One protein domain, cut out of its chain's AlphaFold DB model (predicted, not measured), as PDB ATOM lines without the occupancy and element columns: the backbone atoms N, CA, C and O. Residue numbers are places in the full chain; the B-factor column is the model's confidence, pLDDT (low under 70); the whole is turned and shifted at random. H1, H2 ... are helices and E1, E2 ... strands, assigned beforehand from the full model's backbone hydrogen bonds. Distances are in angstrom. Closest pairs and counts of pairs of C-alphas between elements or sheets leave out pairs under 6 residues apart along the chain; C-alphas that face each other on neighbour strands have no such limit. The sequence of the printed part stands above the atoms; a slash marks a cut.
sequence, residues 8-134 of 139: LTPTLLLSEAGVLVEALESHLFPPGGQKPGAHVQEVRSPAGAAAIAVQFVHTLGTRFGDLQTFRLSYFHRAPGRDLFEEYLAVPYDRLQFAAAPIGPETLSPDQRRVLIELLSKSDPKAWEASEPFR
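AT A GLANCE: This is residues 8 to 134 of the 139 residues of an uncharacterized protein of uncultured Chloroflexia bacterium (UniProt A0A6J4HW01). A long, strongly twisted ribbon of antiparallel strands is built along one bending strand, E5; helices H2, H3 and H4 cluster at one end of it, and a loop with the small helix H1 extends from the other, where residues 81 to 86 stick out. E4 pairs with the first part of E5 and has the hairpin of E1 and E2 beyond it, while E6 and then E3 pair with later parts of E5, and H2 packs over E1. The printed part has 127 residues, with six named strands and four named helices in the order E1 E2 E3 E4 E5 H1 E6 H2 H3 H4, of mixed class, helices and strands. The whole is loose, with a radius of gyration of the C-alphas of 17.3 A, and is a rod spanning 59 by 24 by 22 A.

HOW THE PARTS SIT: Begin at E1, residues 11 to 14, and E2, residues 20 to 24: they form an antiparallel hairpin, with N 13 and O 22 2.8 A apart. On the other side of E1 find E4, residues 52 to 59, antiparallel to it, with N 12 and O 54 2.8 A apart. E4 forms the next hairpin with E5, residues 63 to 77, where N 55 and O 68 are 2.8 A apart. E5 bends by 52 degrees at residue 66, and its pairing is staggered: with E4 over residues 63 to 71, with E6, residues 96 to 102, over 69 to 75, and with E3, residues 40 to 43, over 74 to 77. Look for N 73 and O 98 at 3.0 A in the antiparallel pair E5 and E6, and for N 43 and O 74 at 2.8 A in the antiparallel pair E3 and E5. E3 and E4 lie on one side of E5, E6 on the other. H1, residues 86 to 89, is not on this branched sheet. H2, residues 109 to 122, is on it at a height of 7.3 A, over E1 and slantwise to the strands at 47 degrees on the local plane; its closest C-alphas to E1 are those of Leu 14 and Gln 111, 7.3 A apart. H3, residues 124 to 128, only grazes the sheet, its closest C-alphas to E5 being those of Arg 63 and Ala 126, 4.1 A apart. H2 and H3 only just touch, with 3 pairs of C-alphas within 8 A, and only at the corner; Ser 120 and Trp 127 have the closest C-alphas, 5.4 A apart. H4, residues 131 to 134, is on the same face as H2 at a height of 7.2 A. In H2 and H3 every O i to N i+4 pair is within hydrogen-bond range; H1 and H4 are too short for such a pair.

IN THESE COORDINATES: Find C-alpha 11 at (13.056, 44.761, -2.950), where E1 begins; it runs to residue 14, and E2 follows at 20 to 24. After E3, residues 40 to 43, E4 runs 22.6 A from residue 52 to 59. E5 starts at C-alpha 63, (2.525, 33.328, -0.425), and covers 40.9 A to residue 77. H1 holds residues 86 to 89, E6 runs 19.0 A from 96 to 102, and H2 runs 19.8 A from 109 to 122. H3, residues 124 to 128, leads to H4, residues 131 to 134, which ends at C-alpha 134, (5.283, 32.214, -10.599).

THE WHOLE: The C-alphas farthest apart are those of Asp 82 and Lys 125, 59.5 A. The printed part has no cut. The link from E2 to E3, residues 25 to 39, is long. Mean pLDDT of the printed part is 85.8; look at residues 78 to 94 for the values under 70.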
ATOM      1  N   LEU A   8       6.200  40.947   4.638       91.75
ATOM      2  CA  LEU A   8       7.312  41.760   4.167       91.75
ATOM      3  C   LEU A   8       6.991  42.298   2.779       91.75
ATOM      4  O   LEU A   8       6.144  41.748   2.068       91.75
ATOM      5  N   THR A   9       7.717  43.333   2.381       92.44
ATOM      6  CA  THR A   9       7.618  43.915   1.042       92.44
ATOM      7  C   THR A   9       9.016  44.017   0.430       92.44
ATOM      8  O   THR A   9       9.541  45.129   0.333       92.44
ATOM      9  N   PRO A  10       9.682  42.888   0.124       93.31
ATOM     10  CA  PRO A  10      11.087  42.921  -0.238       93.31
ATOM     11  C   PRO A  10      11.333  43.632  -1.569       93.31
ATOM     12  O   PRO A  10      10.502  43.577  -2.477       93.31
ATOM     13  N   THR A  11      12.514  44.237  -1.691       95.75
ATOM     14  CA  THR A  11      13.056  44.761  -2.950       95.75
ATOM     15  C   THR A  11      14.359  44.038  -3.265       95.75
ATOM     16  O   THR A  11      15.308  44.115  -2.489       95.75
ATOM     17  N   LEU A  12      14.425  43.348  -4.401       95.50
ATOM     18  CA  LEU A  12      15.642  42.713  -4.905       95.50
ATOM     19  C   LEU A  12      16.222  43.557  -6.036       95.50
ATOM     20  O   LEU A  12      15.528  43.847  -7.010       95.50
ATOM     21  N   LEU A  13      17.489  43.934  -5.914       94.69
ATOM     22  CA  LEU A  13      18.224  44.697  -6.914       94.69
ATOM     23  C   LEU A  13      19.114  43.750  -7.715       94.69
ATOM     24  O   LEU A  13      19.976  43.082  -7.147       94.69
ATOM     25  N   LEU A  14      18.914  43.684  -9.030       94.12
ATOM     26  CA  LEU A  14      19.673  42.816  -9.929       94.12
ATOM     27  C   LEU A  14      20.447  43.634 -10.955       94.12
ATOM     28  O   LEU A  14      19.947  44.629 -11.484       94.12
ATOM     29  N   SER A  15      21.656  43.187 -11.280       92.31
ATOM     30  CA  SER A  15      22.417  43.711 -12.412       92.31
ATOM     31  C   SER A  15      21.820  43.253 -13.751       92.31
ATOM     32  O   SER A  15      20.953  42.372 -13.810       92.31
ATOM     33  N   GLU A  16      22.304  43.818 -14.860       88.25
ATOM     34  CA  GLU A  16      21.916  43.366 -16.209       88.25
ATOM     35  C   GLU A  16      22.232  41.880 -16.437       88.25
ATOM     36  O   GLU A  16      21.450  41.171 -17.064       88.25
ATOM     37  N   ALA A  17      23.330  41.387 -15.854       87.62
ATOM     38  CA  ALA A  17      23.756  39.991 -15.940       87.62
ATOM     39  C   ALA A  17      22.965  39.038 -15.018       87.62
ATOM     40  O   ALA A  17      23.302  37.862 -14.916       87.62
ATOM     41  N   GLY A  18      21.951  39.530 -14.297       85.44
ATOM     42  CA  GLY A  18      21.151  38.717 -13.378       85.44
ATOM     43  C   GLY A  18      21.823  38.418 -12.039       85.44
ATOM     44  O   GLY A  18      21.349  37.561 -11.302       85.44
ATOM     45  N   VAL A  19      22.893  39.130 -11.681       89.94
ATOM     46  CA  VAL A  19      23.512  39.002 -10.353       89.94
ATOM     47  C   VAL A  19      22.701  39.807  -9.343       89.94
ATOM     48  O   VAL A  19      22.435  40.986  -9.579       89.94
ATOM     49  N   LEU A  20      22.326  39.187  -8.221       92.31
ATOM     50  CA  LEU A  20      21.722  39.894  -7.091       92.31
ATOM     51  C   LEU A  20      22.769  40.829  -6.473       92.31
ATOM     52  O   LEU A  20      23.770  40.370  -5.928       92.31
ATOM     53  N   VAL A  21      22.529  42.131  -6.582       90.94
ATOM     54  CA  VAL A  21      23.388  43.187  -6.039       90.94
ATOM     55  C   VAL A  21      23.042  43.435  -4.574       90.94
ATOM     56  O   VAL A  21      23.932  43.491  -3.732       90.94
ATOM     57  N   GLU A  22      21.750  43.549  -4.260       92.00
ATOM     58  CA  GLU A  22      21.276  43.845  -2.907       92.00
ATOM     59  C   GLU A  22      19.838  43.349  -2.699       92.00
ATOM     60  O   GLU A  22      19.055  43.251  -3.648       92.00
ATOM     61  N   ALA A  23      19.486  43.037  -1.451       92.75
ATOM     62  CA  ALA A  23      18.140  42.656  -1.041       92.75
ATOM     63  C   ALA A  23      17.709  43.483   0.178       92.75
ATOM     64  O   ALA A  23      18.357  43.445   1.222       92.75
ATOM     65  N   LEU A  24      16.601  44.208   0.045       93.00
ATOM     66  CA  LEU A  24      16.036  45.075   1.077       93.00
ATOM     67  C   LEU A  24      14.715  44.489   1.586       93.00
ATOM     68  O   LEU A  24      13.942  43.937   0.805       93.00
ATOM     69  N   GLU A  25      14.417  44.633   2.882       88.81
ATOM     70  CA  GLU A  25      13.162  44.120   3.469       88.81
ATOM     71  C   GLU A  25      11.915  44.942   3.080       88.81
ATOM     72  O   GLU A  25      10.791  44.436   3.165       88.81
ATOM     73  N   SER A  26      12.105  46.199   2.670       88.12
ATOM     74  CA  SER A  26      11.041  47.159   2.360       88.12
ATOM     75  C   SER A  26      11.039  47.593   0.895       88.12
ATOM     76  O   SER A  26      12.063  47.531   0.209       88.12
ATOM     77  N   HIS A  27       9.889  48.092   0.433       85.88
ATOM     78  CA  HIS A  27       9.771  48.723  -0.878       85.88
ATOM     79  C   HIS A  27      10.652  49.966  -0.958       85.88
ATOM     80  O   HIS A  27      10.634  50.801  -0.052       85.88
ATOM     81  N   LEU A  28      11.387  50.083  -2.062       87.12
ATOM     82  CA  LEU A  28      12.196  51.259  -2.360       87.12
ATOM     83  C   LEU A  28      11.450  52.245  -3.269       87.12
ATOM     84  O   LEU A  28      11.523  53.452  -3.055       87.12
ATOM     85  N   PHE A  29      10.693  51.738  -4.247       91.69
ATOM     86  CA  PHE A  29      10.017  52.547  -5.258       91.69
ATOM     87  C   PHE A  29       8.489  52.495  -5.115       91.69
ATOM     88  O   PHE A  29       7.925  51.442  -4.789       91.69
ATOM     89  N   PRO A  30       7.786  53.614  -5.365       92.06
ATOM     90  CA  PRO A  30       6.330  53.622  -5.430       92.06
ATOM     91  C   PRO A  30       5.834  52.967  -6.741       92.06
ATOM     92  O   PRO A  30       6.589  52.908  -7.712       92.06
ATOM     93  N   PRO A  31       4.553  52.553  -6.841       87.50
ATOM     94  CA  PRO A  31       4.034  51.832  -8.016       87.50
ATOM     95  C   PRO A  31       4.143  52.584  -9.353       87.50
ATOM     96  O   PRO A  31       4.267  51.969 -10.406       87.50
ATOM     97  N   GLY A  32       4.117  53.920  -9.327       89.62
ATOM     98  CA  GLY A  32       4.316  54.762 -10.517       89.62
ATOM     99  C   GLY A  32       5.784  54.971 -10.906       89.62
ATOM    100  O   GLY A  32       6.064  55.716 -11.844       89.62
ATOM    101  N   GLY A  33       6.710  54.352 -10.172       90.88
ATOM    102  CA  GLY A  33       8.140  54.579 -10.286       90.88
ATOM    103  C   GLY A  33       8.610  55.881  -9.644       90.88
ATOM    104  O   GLY A  33       7.845  56.673  -9.095       90.88
ATOM    105  N   GLN A  34       9.912  56.108  -9.734       92.19
ATOM    106  CA  GLN A  34      10.588  57.290  -9.228       92.19
ATOM    107  C   GLN A  34      11.173  58.059 -10.405       92.19
ATOM    108  O   GLN A  34      12.003  57.533 -11.142       92.19
ATOM    109  N   LYS A  35      10.739  59.307 -10.589       88.62
ATOM    110  CA  LYS A  35      11.257  60.167 -11.656       88.62
ATOM    111  C   LYS A  35      12.624  60.744 -11.276       88.62
ATOM    112  O   LYS A  35      12.867  60.972 -10.089       88.62
ATOM    113  N   PRO A  36      13.485  61.025 -12.267       85.88
ATOM    114  CA  PRO A  36      14.690  61.802 -12.022       85.88
ATOM    115  C   PRO A  36      14.344  63.205 -11.500       85.88
ATOM    116  O   PRO A  36      13.274  63.747 -11.799       85.88
ATOM    117  N   GLY A  37      15.262  63.796 -10.733       82.38
ATOM    118  CA  GLY A  37      15.163  65.193 -10.309       82.38
ATOM    119  C   GLY A  37      15.227  66.176 -11.487       82.38
ATOM    120  O   GLY A  37      15.547  65.810 -12.616       82.38
ATOM    121  N   ALA A  38      14.935  67.451 -11.231       79.69
ATOM    122  CA  ALA A  38      15.135  68.500 -12.232       79.69
ATOM    123  C   ALA A  38      16.637  68.720 -12.500       79.69
ATOM    124  O   ALA A  38      17.449  68.613 -11.583       79.69
ATOM    125  N   HIS A  39      16.993  69.076 -13.740       80.19
ATOM    126  CA  HIS A  39      18.372  69.394 -14.148       80.19
ATOM    127  C   HIS A  39      19.376  68.267 -13.881       80.19
ATOM    128  O   HIS A  39      20.418  68.463 -13.254       80.19
ATOM    129  N   VAL A  40      19.066  67.075 -14.378       82.94
ATOM    130  CA  VAL A  40      19.964  65.923 -14.311       82.94
ATOM    131  C   VAL A  40      20.251  65.378 -15.702       82.94
ATOM    132  O   VAL A  40      19.468  65.576 -16.630       82.94
ATOM    133  N   GLN A  41      21.375  64.688 -15.841       82.00
ATOM    134  CA  GLN A  41      21.772  64.017 -17.069       82.00
ATOM    135  C   GLN A  41      21.987  62.530 -16.791       82.00
ATOM    136  O   GLN A  41      22.663  62.152 -15.828       82.00
ATOM    137  N   GLU A  42      21.380  61.690 -17.631       86.00
ATOM    138  CA  GLU A  42      21.514  60.237 -17.537       86.00
ATOM    139  C   GLU A  42      22.958  59.825 -17.827       86.00
ATOM    140  O   GLU A  42      23.609  60.355 -18.731       86.00
ATOM    141  N   VAL A  43      23.463  58.885 -17.037       86.94
ATOM    142  CA  VAL A  43      24.785  58.284 -17.204       86.94
ATOM    143  C   VAL A  43      24.650  56.789 -17.350       86.94
ATOM    144  O   VAL A  43      23.690  56.170 -16.893       86.94
ATOM    145  N   ARG A  44      25.666  56.193 -17.968       83.75
ATOM    146  CA  ARG A  44      25.771  54.744 -18.015       83.75
ATOM    147  C   ARG A  44      25.888  54.198 -16.592       83.75
ATOM    148  O   ARG A  44      26.696  54.691 -15.806       83.75
ATOM    149  N   SER A  45      25.121  53.153 -16.302       81.88
ATOM    150  CA  SER A  45      25.206  52.416 -15.045       81.88
ATOM    151  C   SER A  45      26.651  51.962 -14.787       81.88
ATOM    152  O   SER A  45      27.283  51.412 -15.701       81.88
ATOM    153  N   PRO A  46      27.197  52.173 -13.575       79.56
ATOM    154  CA  PRO A  46      28.510  51.656 -13.208       79.56
ATOM    155  C   PRO A  46      28.591  50.134 -13.379       79.56
ATOM    156  O   PRO A  46      27.586  49.424 -13.292       79.56
ATOM    157  N   ALA A  47      29.798  49.612 -13.599       79.88
ATOM    158  CA  ALA A  47      29.999  48.170 -13.706       79.88
ATOM    159  C   ALA A  47      29.538  47.464 -12.417       79.88
ATOM    160  O   ALA A  47      29.937  47.845 -11.319       79.88
ATOM    161  N   GLY A  48      28.686  46.445 -12.558       80.81
ATOM    162  CA  GLY A  48      28.120  45.702 -11.425       80.81
ATOM    163  C   GLY A  48      26.960  46.395 -10.702       80.81
ATOM    164  O   GLY A  48      26.419  45.819  -9.763       80.81
ATOM    165  N   ALA A  49      26.546  47.590 -11.134       87.62
ATOM    166  CA  ALA A  49      25.403  48.281 -10.551       87.62
ATOM    167  C   ALA A  49      24.076  47.571 -10.867       87.62
ATOM    168  O   ALA A  49      23.949  46.823 -11.844       87.62
ATOM    169  N   ALA A  50      23.064  47.825 -10.038       92.25
ATOM    170  CA  ALA A  50      21.727  47.298 -10.256       92.25
ATOM    171  C   ALA A  50      21.077  47.966 -11.475       92.25
ATOM    172  O   ALA A  50      21.031  49.189 -11.565       92.25
ATOM    173  N   ALA A  51      20.543  47.183 -12.399       93.00
ATOM    174  CA  ALA A  51      19.812  47.682 -13.561       93.00
ATOM    175  C   ALA A  51      18.302  47.472 -13.430       93.00
ATOM    176  O   ALA A  51      17.517  48.196 -14.037       93.00
ATOM    177  N   ILE A  52      17.894  46.491 -12.626       94.69
ATOM    178  CA  ILE A  52      16.498  46.148 -12.389       94.69
ATOM    179  C   ILE A  52      16.240  46.075 -10.889       94.69
ATOM    180  O   ILE A  52      17.057  45.544 -10.136       94.69
ATOM    181  N   ALA A  53      15.075  46.557 -10.467       95.25
ATOM    182  CA  ALA A  53      14.530  46.285  -9.148       95.25
ATOM    183  C   ALA A  53      13.263  45.438  -9.259       95.25
ATOM    184  O   ALA A  53      12.417  45.679 -10.120       95.25
ATOM    185  N   VAL A  54      13.129  44.461  -8.368       95.75
ATOM    186  CA  VAL A  54      11.965  43.583  -8.268       95.75
ATOM    187  C   VAL A  54      11.393  43.699  -6.868       95.75
ATOM    188  O   VAL A  54      12.035  43.316  -5.893       95.75
ATOM    189  N   GLN A  55      10.185  44.238  -6.778       95.56
ATOM    190  CA  GLN A  55       9.436  44.419  -5.546       95.56
ATOM    191  C   GLN A  55       8.275  43.444  -5.493       95.56
ATOM    192  O   GLN A  55       7.614  43.205  -6.500       95.56
ATOM    193  N   PHE A  56       8.024  42.867  -4.328       95.38
ATOM    194  CA  PHE A  56       6.896  41.967  -4.139       95.38
ATOM    195  C   PHE A  56       6.455  41.945  -2.683       95.38
ATOM    196  O   PHE A  56       7.183  42.342  -1.781       95.38
ATOM    197  N   VAL A  57       5.255  41.437  -2.439       95.31
ATOM    198  CA  VAL A  57       4.742  41.163  -1.100       95.31
ATOM    199  C   VAL A  57       5.032  39.710  -0.751       95.31
ATOM    200  O   VAL A  57       4.674  38.797  -1.494       95.31
ATOM    201  N   HIS A  58       5.627  39.470   0.415       95.44
ATOM    202  CA  HIS A  58       5.869  38.128   0.944       95.44
ATOM    203  C   HIS A  58       5.164  37.963   2.282       95.44
ATOM    204  O   HIS A  58       5.546  38.545   3.292       95.44
ATOM    205  N   THR A  59       4.115  37.145   2.302       94.50
ATOM    206  CA  THR A  59       3.511  36.680   3.553       94.50
ATOM    207  C   THR A  59       4.209  35.388   3.957       94.50
ATOM    208  O   THR A  59       3.960  34.349   3.336       94.50
ATOM    209  N   LEU A  60       5.071  35.454   4.979       91.38
ATOM    210  CA  LEU A  60       5.959  34.351   5.361       91.38
ATOM    211  C   LEU A  60       5.192  33.032   5.555       91.38
ATOM    212  O   LEU A  60       4.138  32.985   6.205       91.38
ATOM    213  N   GLY A  61       5.703  31.959   4.949       89.81
ATOM    214  CA  GLY A  61       5.133  30.612   4.966       89.81
ATOM    215  C   GLY A  61       3.761  30.481   4.298       89.81
ATOM    216  O   GLY A  61       3.092  29.458   4.485       89.81
ATOM    217  N   THR A  62       3.300  31.517   3.584       93.12
ATOM    218  CA  THR A  62       1.966  31.570   2.972       93.12
ATOM    219  C   THR A  62       2.019  31.820   1.470       93.12
ATOM    220  O   THR A  62       1.546  30.964   0.737       93.12
ATOM    221  N   ARG A  63       2.509  32.980   1.009       94.69
ATOM    222  CA  ARG A  63       2.525  33.328  -0.425       94.69
ATOM    223  C   ARG A  63       3.441  34.508  -0.754       94.69
ATOM    224  O   ARG A  63       3.678  35.364   0.100       94.69
ATOM    225  N   PHE A  64       3.834  34.581  -2.016       95.38
ATOM    226  CA  PHE A  64       4.351  35.744  -2.722       95.38
ATOM    227  C   PHE A  64       3.226  36.379  -3.554       95.38
ATOM    228  O   PHE A  64       2.355  35.676  -4.074       95.38
ATOM    229  N   GLY A  65       3.216  37.702  -3.673       93.62
ATOM    230  CA  GLY A  65       2.201  38.447  -4.415       93.62
ATOM    231  C   GLY A  65       2.688  39.828  -4.835       93.62
ATOM    232  O   GLY A  65       3.805  40.212  -4.506       93.62
ATOM    233  N   ASP A  66       1.842  40.556  -5.565       92.06
ATOM    234  CA  ASP A  66       2.042  41.968  -5.925       92.06
ATOM    235  C   ASP A  66       3.424  42.270  -6.534       92.06
ATOM    236  O   ASP A  66       4.121  43.189  -6.106       92.06
ATOM    237  N   LEU A  67       3.819  41.466  -7.528       94.00
ATOM    238  CA  LEU A  67       5.077  41.625  -8.256       94.00
ATOM    239  C   LEU A  67       5.094  42.948  -9.030       94.00
ATOM    240  O   LEU A  67       4.232  43.192  -9.873       94.00
ATOM    241  N   GLN A  68       6.111  43.762  -8.782       94.69
ATOM    242  CA  GLN A  68       6.400  44.996  -9.500       94.69
ATOM    243  C   GLN A  68       7.859  44.978  -9.937       94.69
ATOM    244  O   GLN A  68       8.749  44.652  -9.150       94.69
ATOM    245  N   THR A  69       8.113  45.334 -11.189       95.44
ATOM    246  CA  THR A  69       9.464  45.408 -11.738       95.44
ATOM    247  C   THR A  69       9.752  46.826 -12.208       95.44
ATOM    248  O   THR A  69       8.886  47.533 -12.721       95.44
ATOM    249  N   PHE A  70      10.989  47.268 -12.004       95.94
ATOM    250  CA  PHE A  70      11.425  48.612 -12.358       95.94
ATOM    251  C   PHE A  70      12.761  48.565 -13.082       95.94
ATOM    252  O   PHE A  70      13.665  47.836 -12.673       95.94
ATOM    253  N   ARG A  71      12.900  49.376 -14.131       95.12
ATOM    254  CA  ARG A  71      14.187  49.655 -14.765       95.12
ATOM    255  C   ARG A  71      14.846  50.820 -14.049       95.12
ATOM    256  O   ARG A  71      14.221  51.867 -13.882       95.12
ATOM    257  N   LEU A  72      16.093  50.627 -13.646       93.88
ATOM    258  CA  LEU A  72      16.882  51.624 -12.943       93.88
ATOM    259  C   LEU A  72      17.729  52.413 -13.936       93.88
ATOM    260  O   LEU A  72      18.473  51.831 -14.724       93.88
ATOM    261  N   SER A  73      17.626  53.734 -13.857       92.62
ATOM    262  CA  SER A  73      18.473  54.673 -14.591       92.62
ATOM    263  C   SER A  73      19.244  55.533 -13.599       92.62
ATOM    264  O   SER A  73      18.723  55.925 -12.549       92.62
ATOM    265  N   TYR A  74      20.489  55.831 -13.948       90.31
ATOM    266  CA  TYR A  74      21.423  56.562 -13.103       90.31
ATOM    267  C   TYR A  74      21.618  57.956 -13.661       90.31
ATOM    268  O   TYR A  74      21.803  58.137 -14.862       90.31
ATOM    269  N   PHE A  75      21.606  58.943 -12.780       87.00
ATOM    270  CA  PHE A  75      21.717  60.335 -13.170       87.00
ATOM    271  C   PHE A  75      22.759  61.047 -12.327       87.00
ATOM    272  O   PHE A  75      22.888  60.811 -11.124       87.00
ATOM    273  N   HIS A  76      23.456  61.978 -12.961       82.25
ATOM    274  CA  HIS A  76      24.236  62.991 -12.268       82.25
ATOM    275  C   HIS A  76      23.542  64.345 -12.402       82.25
ATOM    276  O   HIS A  76      22.717  64.556 -13.295       82.25
ATOM    277  N   ARG A  77      23.877  65.280 -11.514       73.31
ATOM    278  CA  ARG A  77      23.428  66.669 -11.640       73.31
ATOM    279  C   ARG A  77      24.000  67.253 -12.935       73.31
ATOM    280  O   ARG A  77      25.212  67.227 -13.121       73.31
ATOM    281  N   ALA A  78      23.140  67.768 -13.812       66.69
ATOM    282  CA  ALA A  78      23.587  68.433 -15.028       66.69
ATOM    283  C   ALA A  78      24.238  69.776 -14.650       66.69
ATOM    284  O   ALA A  78      23.679  70.494 -13.810       66.69
ATOM    285  N   PRO A  79      25.391  70.138 -15.237       59.94
ATOM    286  CA  PRO A  79      26.008  71.433 -14.984       59.94
ATOM    287  C   PRO A  79      25.055  72.559 -15.411       59.94
ATOM    288  O   PRO A  79      24.610  72.629 -16.559       59.94
ATOM    289  N   GLY A  80      24.702  73.415 -14.450       54.66
ATOM    290  CA  GLY A  80      23.945  74.640 -14.685       54.66
ATOM    291  C   GLY A  80      24.799  75.668 -15.426       54.66
ATOM    292  O   GLY A  80      26.023  75.651 -15.351       54.66
ATOM    293  N   ARG A  81      24.141  76.556 -16.168       50.12
ATOM    294  CA  ARG A  81      24.719  77.397 -17.225       50.12
ATOM    295  C   ARG A  81      25.825  78.396 -16.842       50.12
ATOM    296  O   ARG A  81      26.254  79.067 -17.767       50.12
ATOM    297  N   ASP A  82      26.285  78.533 -15.592       53.31
ATOM    298  CA  ASP A  82      27.128  79.704 -15.267       53.31
ATOM    299  C   ASP A  82      28.095  79.654 -14.069       53.31
ATOM    300  O   ASP A  82      28.520  80.711 -13.615       53.31
ATOM    301  N   LEU A  83      28.521  78.503 -13.535       52.94
ATOM    302  CA  LEU A  83      29.503  78.530 -12.434       52.94
ATOM    303  C   LEU A  83      30.572  77.446 -12.575       52.94
ATOM    304  O   LEU A  83      30.384  76.293 -12.197       52.94
ATOM    305  N   PHE A  84      31.749  77.861 -13.049       53.72
ATOM    306  CA  PHE A  84      33.004  77.102 -12.963       53.72
ATOM    307  C   PHE A  84      33.293  76.637 -11.516       53.72
ATOM    308  O   PHE A  84      33.916  75.599 -11.308       53.72
ATOM    309  N   GLU A  85      32.774  77.361 -10.516       50.69
ATOM    310  CA  GLU A  85      32.832  76.994  -9.095       50.69
ATOM    311  C   GLU A  85      31.904  75.821  -8.719       50.69
ATOM    312  O   GLU A  85      32.268  75.014  -7.868       50.69
ATOM    313  N   GLU A  86      30.754  75.632  -9.383       49.28
ATOM    314  CA  GLU A  86      29.886  74.462  -9.147       49.28
ATOM    315  C   GLU A  86      30.479  73.169  -9.729       49.28
ATOM    316  O   GLU A  86      30.216  72.087  -9.203       49.28
ATOM    317  N   TYR A  87      31.321  73.276 -10.763       49.84
ATOM    318  CA  TYR A  87      32.020  72.139 -11.378       49.84
ATOM    319  C   TYR A  87      33.050  71.493 -10.431       49.84
ATOM    320  O   TYR A  87      33.403  70.328 -10.599       49.84
ATOM    321  N   LEU A  88      33.518  72.242  -9.425       52.72
ATOM    322  CA  LEU A  88      34.499  71.796  -8.430       52.72
ATOM    323  C   LEU A  88      33.878  71.493  -7.053       52.72
ATOM    324  O   LEU A  88      34.545  70.894  -6.212       52.72
ATOM    325  N   ALA A  89      32.627  71.902  -6.802       49.12
ATOM    326  CA  ALA A  89      32.066  71.960  -5.447       49.12
ATOM    327  C   ALA A  89      31.158  70.786  -5.046       49.12
ATOM    328  O   ALA A  89      30.850  70.642  -3.862       49.12
ATOM    329  N   VAL A  90      30.720  69.935  -5.976       50.69
ATOM    330  CA  VAL A  90      29.911  68.756  -5.630       50.69
ATOM    331  C   VAL A  90      30.685  67.512  -6.034       50.69
ATOM    332  O   VAL A  90      30.949  67.344  -7.225       50.69
ATOM    333  N   PRO A  91      31.063  66.631  -5.091       50.19
ATOM    334  CA  PRO A  91      31.694  65.386  -5.478       50.19
ATOM    335  C   PRO A  91      30.747  64.638  -6.421       50.19
ATOM    336  O   PRO A  91      29.539  64.573  -6.179       50.19
ATOM    337  N   TYR A  92      31.310  64.033  -7.467       50.38
ATOM    338  CA  TYR A  92      30.649  63.086  -8.376       50.38
ATOM    339  C   TYR A  92      29.957  61.902  -7.645       50.38
ATOM    340  O   TYR A  92      29.327  61.058  -8.276       50.38
ATOM    341  N   ASP A  93      30.037  61.855  -6.312       52.72
ATOM    342  CA  ASP A  93      29.756  60.729  -5.425       52.72
ATOM    343  C   ASP A  93      28.280  60.516  -5.064       52.72
ATOM    344  O   ASP A  93      27.966  59.611  -4.293       52.72
ATOM    345  N   ARG A  94      27.333  61.307  -5.586       64.31
ATOM    346  CA  ARG A  94      25.898  61.064  -5.341       64.31
ATOM    347  C   ARG A  94      25.124  60.915  -6.639       64.31
ATOM    348  O   ARG A  94      24.376  61.808  -7.039       64.31
ATOM    349  N   LEU A  95      25.301  59.758  -7.278       72.69
ATOM    350  CA  LEU A  95      24.409  59.309  -8.344       72.69
ATOM    351  C   LEU A  95      22.973  59.268  -7.815       72.69
ATOM    352  O   LEU A  95      22.691  58.688  -6.766       72.69
ATOM    353  N   GLN A  96      22.072  59.909  -8.548       82.12
ATOM    354  CA  GLN A  96      20.642  59.805  -8.315       82.12
ATOM    355  C   GLN A  96      20.096  58.614  -9.095       82.12
ATOM    356  O   GLN A  96      20.543  58.326 -10.206       82.12
ATOM    357  N   PHE A  97      19.093  57.960  -8.522       83.81
ATOM    358  CA  PHE A  97      18.392  56.851  -9.150       83.81
ATOM    359  C   PHE A  97      17.009  57.312  -9.596       83.81
ATOM    360  O   PHE A  97      16.292  57.979  -8.846       83.81
ATOM    361  N   ALA A  98      16.624  56.917 -10.802       90.69
ATOM    362  CA  ALA A  98      15.232  56.875 -11.214       90.69
ATOM    363  C   ALA A  98      14.830  55.418 -11.440       90.69
ATOM    364  O   ALA A  98      15.651  54.588 -11.830       90.69
ATOM    365  N   ALA A  99      13.557  55.126 -11.215       94.56
ATOM    366  CA  ALA A  99      12.974  53.814 -11.415       94.56
ATOM    367  C   ALA A  99      11.755  53.963 -12.320       94.56
ATOM    368  O   ALA A  99      10.757  54.561 -11.921       94.56
ATOM    369  N   ALA A 100      11.830  53.443 -13.539       95.06
ATOM    370  CA  ALA A 100      10.695  53.407 -14.451       95.06
ATOM    371  C   ALA A 100       9.953  52.074 -14.275       95.06
ATOM    372  O   ALA A 100      10.605  51.030 -14.361       95.06
ATOM    373  N   PRO A 101       8.628  52.071 -14.034       94.75
ATOM    374  CA  PRO A 101       7.877  50.829 -13.946       94.75
ATOM    375  C   PRO A 101       7.919  50.129 -15.303       94.75
ATOM    376  O   PRO A 101       7.699  50.739 -16.351       94.75
ATOM    377  N   ILE A 102       8.231  48.844 -15.267       94.25
ATOM    378  CA  ILE A 102       8.250  47.943 -16.416       94.25
ATOM    379  C   ILE A 102       7.419  46.714 -16.053       94.25
ATOM    380  O   ILE A 102       7.095  46.502 -14.887       94.25
ATOM    381  N   GLY A 103       7.034  45.914 -17.040       89.88
ATOM    382  CA  GLY A 103       6.392  44.638 -16.759       89.88
ATOM    383  C   GLY A 103       7.416  43.519 -16.522       89.88
ATOM    384  O   GLY A 103       8.593  43.652 -16.901       89.88
ATOM    385  N   PRO A 104       7.022  42.415 -15.864       89.00
ATOM    386  CA  PRO A 104       7.905  41.277 -15.604       89.00
ATOM    387  C   PRO A 104       8.387  40.590 -16.891       89.00
ATOM    388  O   PRO A 104       9.461  39.990 -16.901       89.00
ATOM    389  N   GLU A 105       7.668  40.763 -18.002       89.31
ATOM    390  CA  GLU A 105       8.041  40.251 -19.319       89.31
ATOM    391  C   GLU A 105       9.381  40.816 -19.817       89.31
ATOM    392  O   GLU A 105      10.068  40.190 -20.621       89.31
ATOM    393  N   THR A 106       9.799  41.974 -19.302       90.56
ATOM    394  CA  THR A 106      11.053  42.633 -19.696       90.56
ATOM    395  C   THR A 106      12.298  42.076 -18.996       90.56
ATOM    396  O   THR A 106      13.413  42.465 -19.351       90.56
ATOM    397  N   LEU A 107      12.132  41.174 -18.021       91.12
ATOM    398  CA  LEU A 107      13.243  40.508 -17.339       91.12
ATOM    399  C   LEU A 107      13.975  39.556 -18.287       91.12
ATOM    400  O   LEU A 107      13.341  38.762 -18.987       91.12
ATOM    401  N   SER A 108      15.310  39.575 -18.249       92.12
ATOM    402  CA  SER A 108      16.124  38.639 -19.027       92.12
ATOM    403  C   SER A 108      15.949  37.192 -18.534       92.12
ATOM    404  O   SER A 108      15.606  36.971 -17.366       92.12
ATOM    405  N   PRO A 109      16.212  36.174 -19.379       91.88
ATOM    406  CA  PRO A 109      16.144  34.774 -18.961       91.88
ATOM    407  C   PRO A 109      16.998  34.464 -17.723       91.88
ATOM    408  O   PRO A 109      16.555  33.732 -16.837       91.88
ATOM    409  N   ASP A 110      18.184  35.071 -17.623       91.31
ATOM    410  CA  ASP A 110      19.089  34.889 -16.486       91.31
ATOM    411  C   ASP A 110      18.529  35.523 -15.207       91.31
ATOM    412  O   ASP A 110      18.501  34.874 -14.160       91.31
ATOM    413  N   GLN A 111      17.989  36.744 -15.291       92.81
ATOM    414  CA  GLN A 111      17.322  37.404 -14.162       92.81
ATOM    415  C   GLN A 111      16.138  36.575 -13.655       92.81
ATOM    416  O   GLN A 111      16.010  36.345 -12.451       92.81
ATOM    417  N   ARG A 112      15.297  36.068 -14.566       93.81
ATOM    418  CA  ARG A 112      14.164  35.198 -14.215       93.81
ATOM    419  C   ARG A 112      14.638  33.926 -13.521       93.81
ATOM    420  O   ARG A 112      14.091  33.559 -12.484       93.81
ATOM    421  N   ARG A 113      15.667  33.264 -14.062       92.19
ATOM    422  CA  ARG A 113      16.231  32.039 -13.484       92.19
ATOM    423  C   ARG A 113      16.730  32.271 -12.062       92.19
ATOM    424  O   ARG A 113      16.378  31.497 -11.175       92.19
ATOM    425  N   VAL A 114      17.496  33.338 -11.841       92.25
ATOM    426  CA  VAL A 114      18.033  33.680 -10.517       92.25
ATOM    427  C   VAL A 114      16.910  33.990  -9.528       92.25
ATOM    428  O   VAL A 114      16.922  33.457  -8.421       92.25
ATOM    429  N   LEU A 115      15.902  34.772  -9.927       93.25
ATOM    430  CA  LEU A 115      14.736  35.063  -9.082       93.25
ATOM    431  C   LEU A 115      13.968  33.792  -8.710       93.25
ATOM    432  O   LEU A 115      13.655  33.580  -7.541       93.25
ATOM    433  N   ILE A 116      13.691  32.925  -9.685       94.19
ATOM    434  CA  ILE A 116      12.999  31.652  -9.456       94.19
ATOM    435  C   ILE A 116      13.798  30.776  -8.487       94.19
ATOM    436  O   ILE A 116      13.237  30.227  -7.537       94.19
ATOM    437  N   GLU A 117      15.104  30.640  -8.704       94.19
ATOM    438  CA  GLU A 117      15.962  29.811  -7.862       94.19
ATOM    439  C   GLU A 117      16.059  30.353  -6.430       94.19
ATOM    440  O   GLU A 117      15.907  29.593  -5.472       94.19
ATOM    441  N   LEU A 118      16.243  31.664  -6.274       93.12
ATOM    442  CA  LEU A 118      16.335  32.316  -4.972       93.12
ATOM    443  C   LEU A 118      15.019  32.196  -4.197       93.12
ATOM    444  O   LEU A 118      15.012  31.751  -3.049       93.12
ATOM    445  N   LEU A 119      13.892  32.538  -4.827       93.81
ATOM    446  CA  LEU A 119      12.593  32.564  -4.154       93.81
ATOM    447  C   LEU A 119      12.096  31.158  -3.807       93.81
ATOM    448  O   LEU A 119      11.634  30.944  -2.685       93.81
ATOM    449  N   SER A 120      12.271  30.186  -4.710       95.00
ATOM    450  CA  SER A 120      11.882  28.789  -4.462       95.00
ATOM    451  C   SER A 120      12.653  28.138  -3.312       95.00
ATOM    452  O   SER A 120      12.085  27.321  -2.591       95.00
ATOM    453  N   LYS A 121      13.919  28.519  -3.101       94.56
ATOM    454  CA  LYS A 121      14.735  28.039  -1.977       94.56
ATOM    455  C   LYS A 121      14.480  28.821  -0.686       94.56
ATOM    456  O   LYS A 121      14.597  28.242   0.390       94.56
ATOM    457  N   SER A 122      14.128  30.106  -0.781       92.38
ATOM    458  CA  SER A 122      13.920  30.973   0.389       92.38
ATOM    459  C   SER A 122      12.695  30.588   1.227       92.38
ATOM    460  O   SER A 122      12.776  30.529   2.451       92.38
ATOM    461  N   ASP A 123      11.566  30.296   0.577       94.12
ATOM    462  CA  ASP A 123      10.330  29.856   1.224       94.12
ATOM    463  C   ASP A 123       9.587  28.900   0.275       94.12
ATOM    464  O   ASP A 123       8.682  29.318  -0.458       94.12
ATOM    465  N   PRO A 124       9.965  27.605   0.262       94.75
ATOM    466  CA  PRO A 124       9.405  26.629  -0.672       94.75
ATOM    467  C   PRO A 124       7.884  26.501  -0.557       94.75
ATOM    468  O   PRO A 124       7.183  26.311  -1.547       94.75
ATOM    469  N   LYS A 125       7.345  26.653   0.658       94.19
ATOM    470  CA  LYS A 125       5.906  26.552   0.903       94.19
ATOM    471  C   LYS A 125       5.154  27.740   0.309       94.19
ATOM    472  O   LYS A 125       4.135  27.537  -0.352       94.19
ATOM    473  N   ALA A 126       5.637  28.962   0.537       93.94
ATOM    474  CA  ALA A 126       5.050  30.141  -0.090       93.94
ATOM    475  C   ALA A 126       5.200  30.084  -1.613       93.94
ATOM    476  O   ALA A 126       4.254  30.420  -2.319       93.94
ATOM    477  N   TRP A 127       6.341  29.611  -2.122       95.44
ATOM    478  CA  TRP A 127       6.576  29.445  -3.555       95.44
ATOM    479  C   TRP A 127       5.526  28.542  -4.202       95.44
ATOM    480  O   TRP A 127       4.902  28.940  -5.189       95.44
ATOM    481  N   GLU A 128       5.265  27.372  -3.610       94.94
ATOM    482  CA  GLU A 128       4.267  26.432  -4.125       94.94
ATOM    483  C   GLU A 128       2.841  26.981  -4.133       94.94
ATOM    484  O   GLU A 128       2.091  26.761  -5.083       94.94
ATOM    485  N   ALA A 129       2.490  27.775  -3.125       94.31
ATOM    486  CA  ALA A 129       1.175  28.389  -3.004       94.31
ATOM    487  C   ALA A 129       0.964  29.631  -3.899       94.31
ATOM    488  O   ALA A 129      -0.131  30.195  -3.908       94.31
ATOM    489  N   SER A 130       1.984  30.081  -4.640       95.56
ATOM    490  CA  SER A 130       1.978  31.369  -5.354       95.56
ATOM    491  C   SER A 130       1.961  31.214  -6.871       95.56
ATOM    492  O   SER A 130       2.744  31.839  -7.582       95.56
ATOM    493  N   GLU A 131       1.067  30.380  -7.395       94.50
ATOM    494  CA  GLU A 131       0.962  30.124  -8.836       94.50
ATOM    495  C   GLU A 131       0.863  31.397  -9.704       94.50
ATOM    496  O   GLU A 131       1.671  31.511 -10.629       94.50
ATOM    497  N   PRO A 132       0.012  32.400  -9.400       92.94
ATOM    498  CA  PRO A 132      -0.060  33.619 -10.212       92.94
ATOM    499  C   PRO A 132       1.269  34.382 -10.260       92.94
ATOM    500  O   PRO A 132       1.678  34.862 -11.314       92.94
ATOM    501  N   PHE A 133       1.974  34.441  -9.128       93.94
ATOM    502  CA  PHE A 133       3.279  35.090  -9.015       93.94
ATOM    503  C   PHE A 133       4.342  34.366  -9.850       93.94
ATOM    504  O   PHE A 133       5.116  34.991 -10.573       93.94
ATOM    505  N   ARG A 134       4.357  33.029  -9.800       94.00
ATOM    506  CA  ARG A 134       5.283  32.214 -10.599       94.00
ATOM    507  C   ARG A 134       5.017  32.340 -12.090       94.00
ATOM    508  O   ARG A 134       5.969  32.393 -12.862       94.00
TER     509      ARG A 134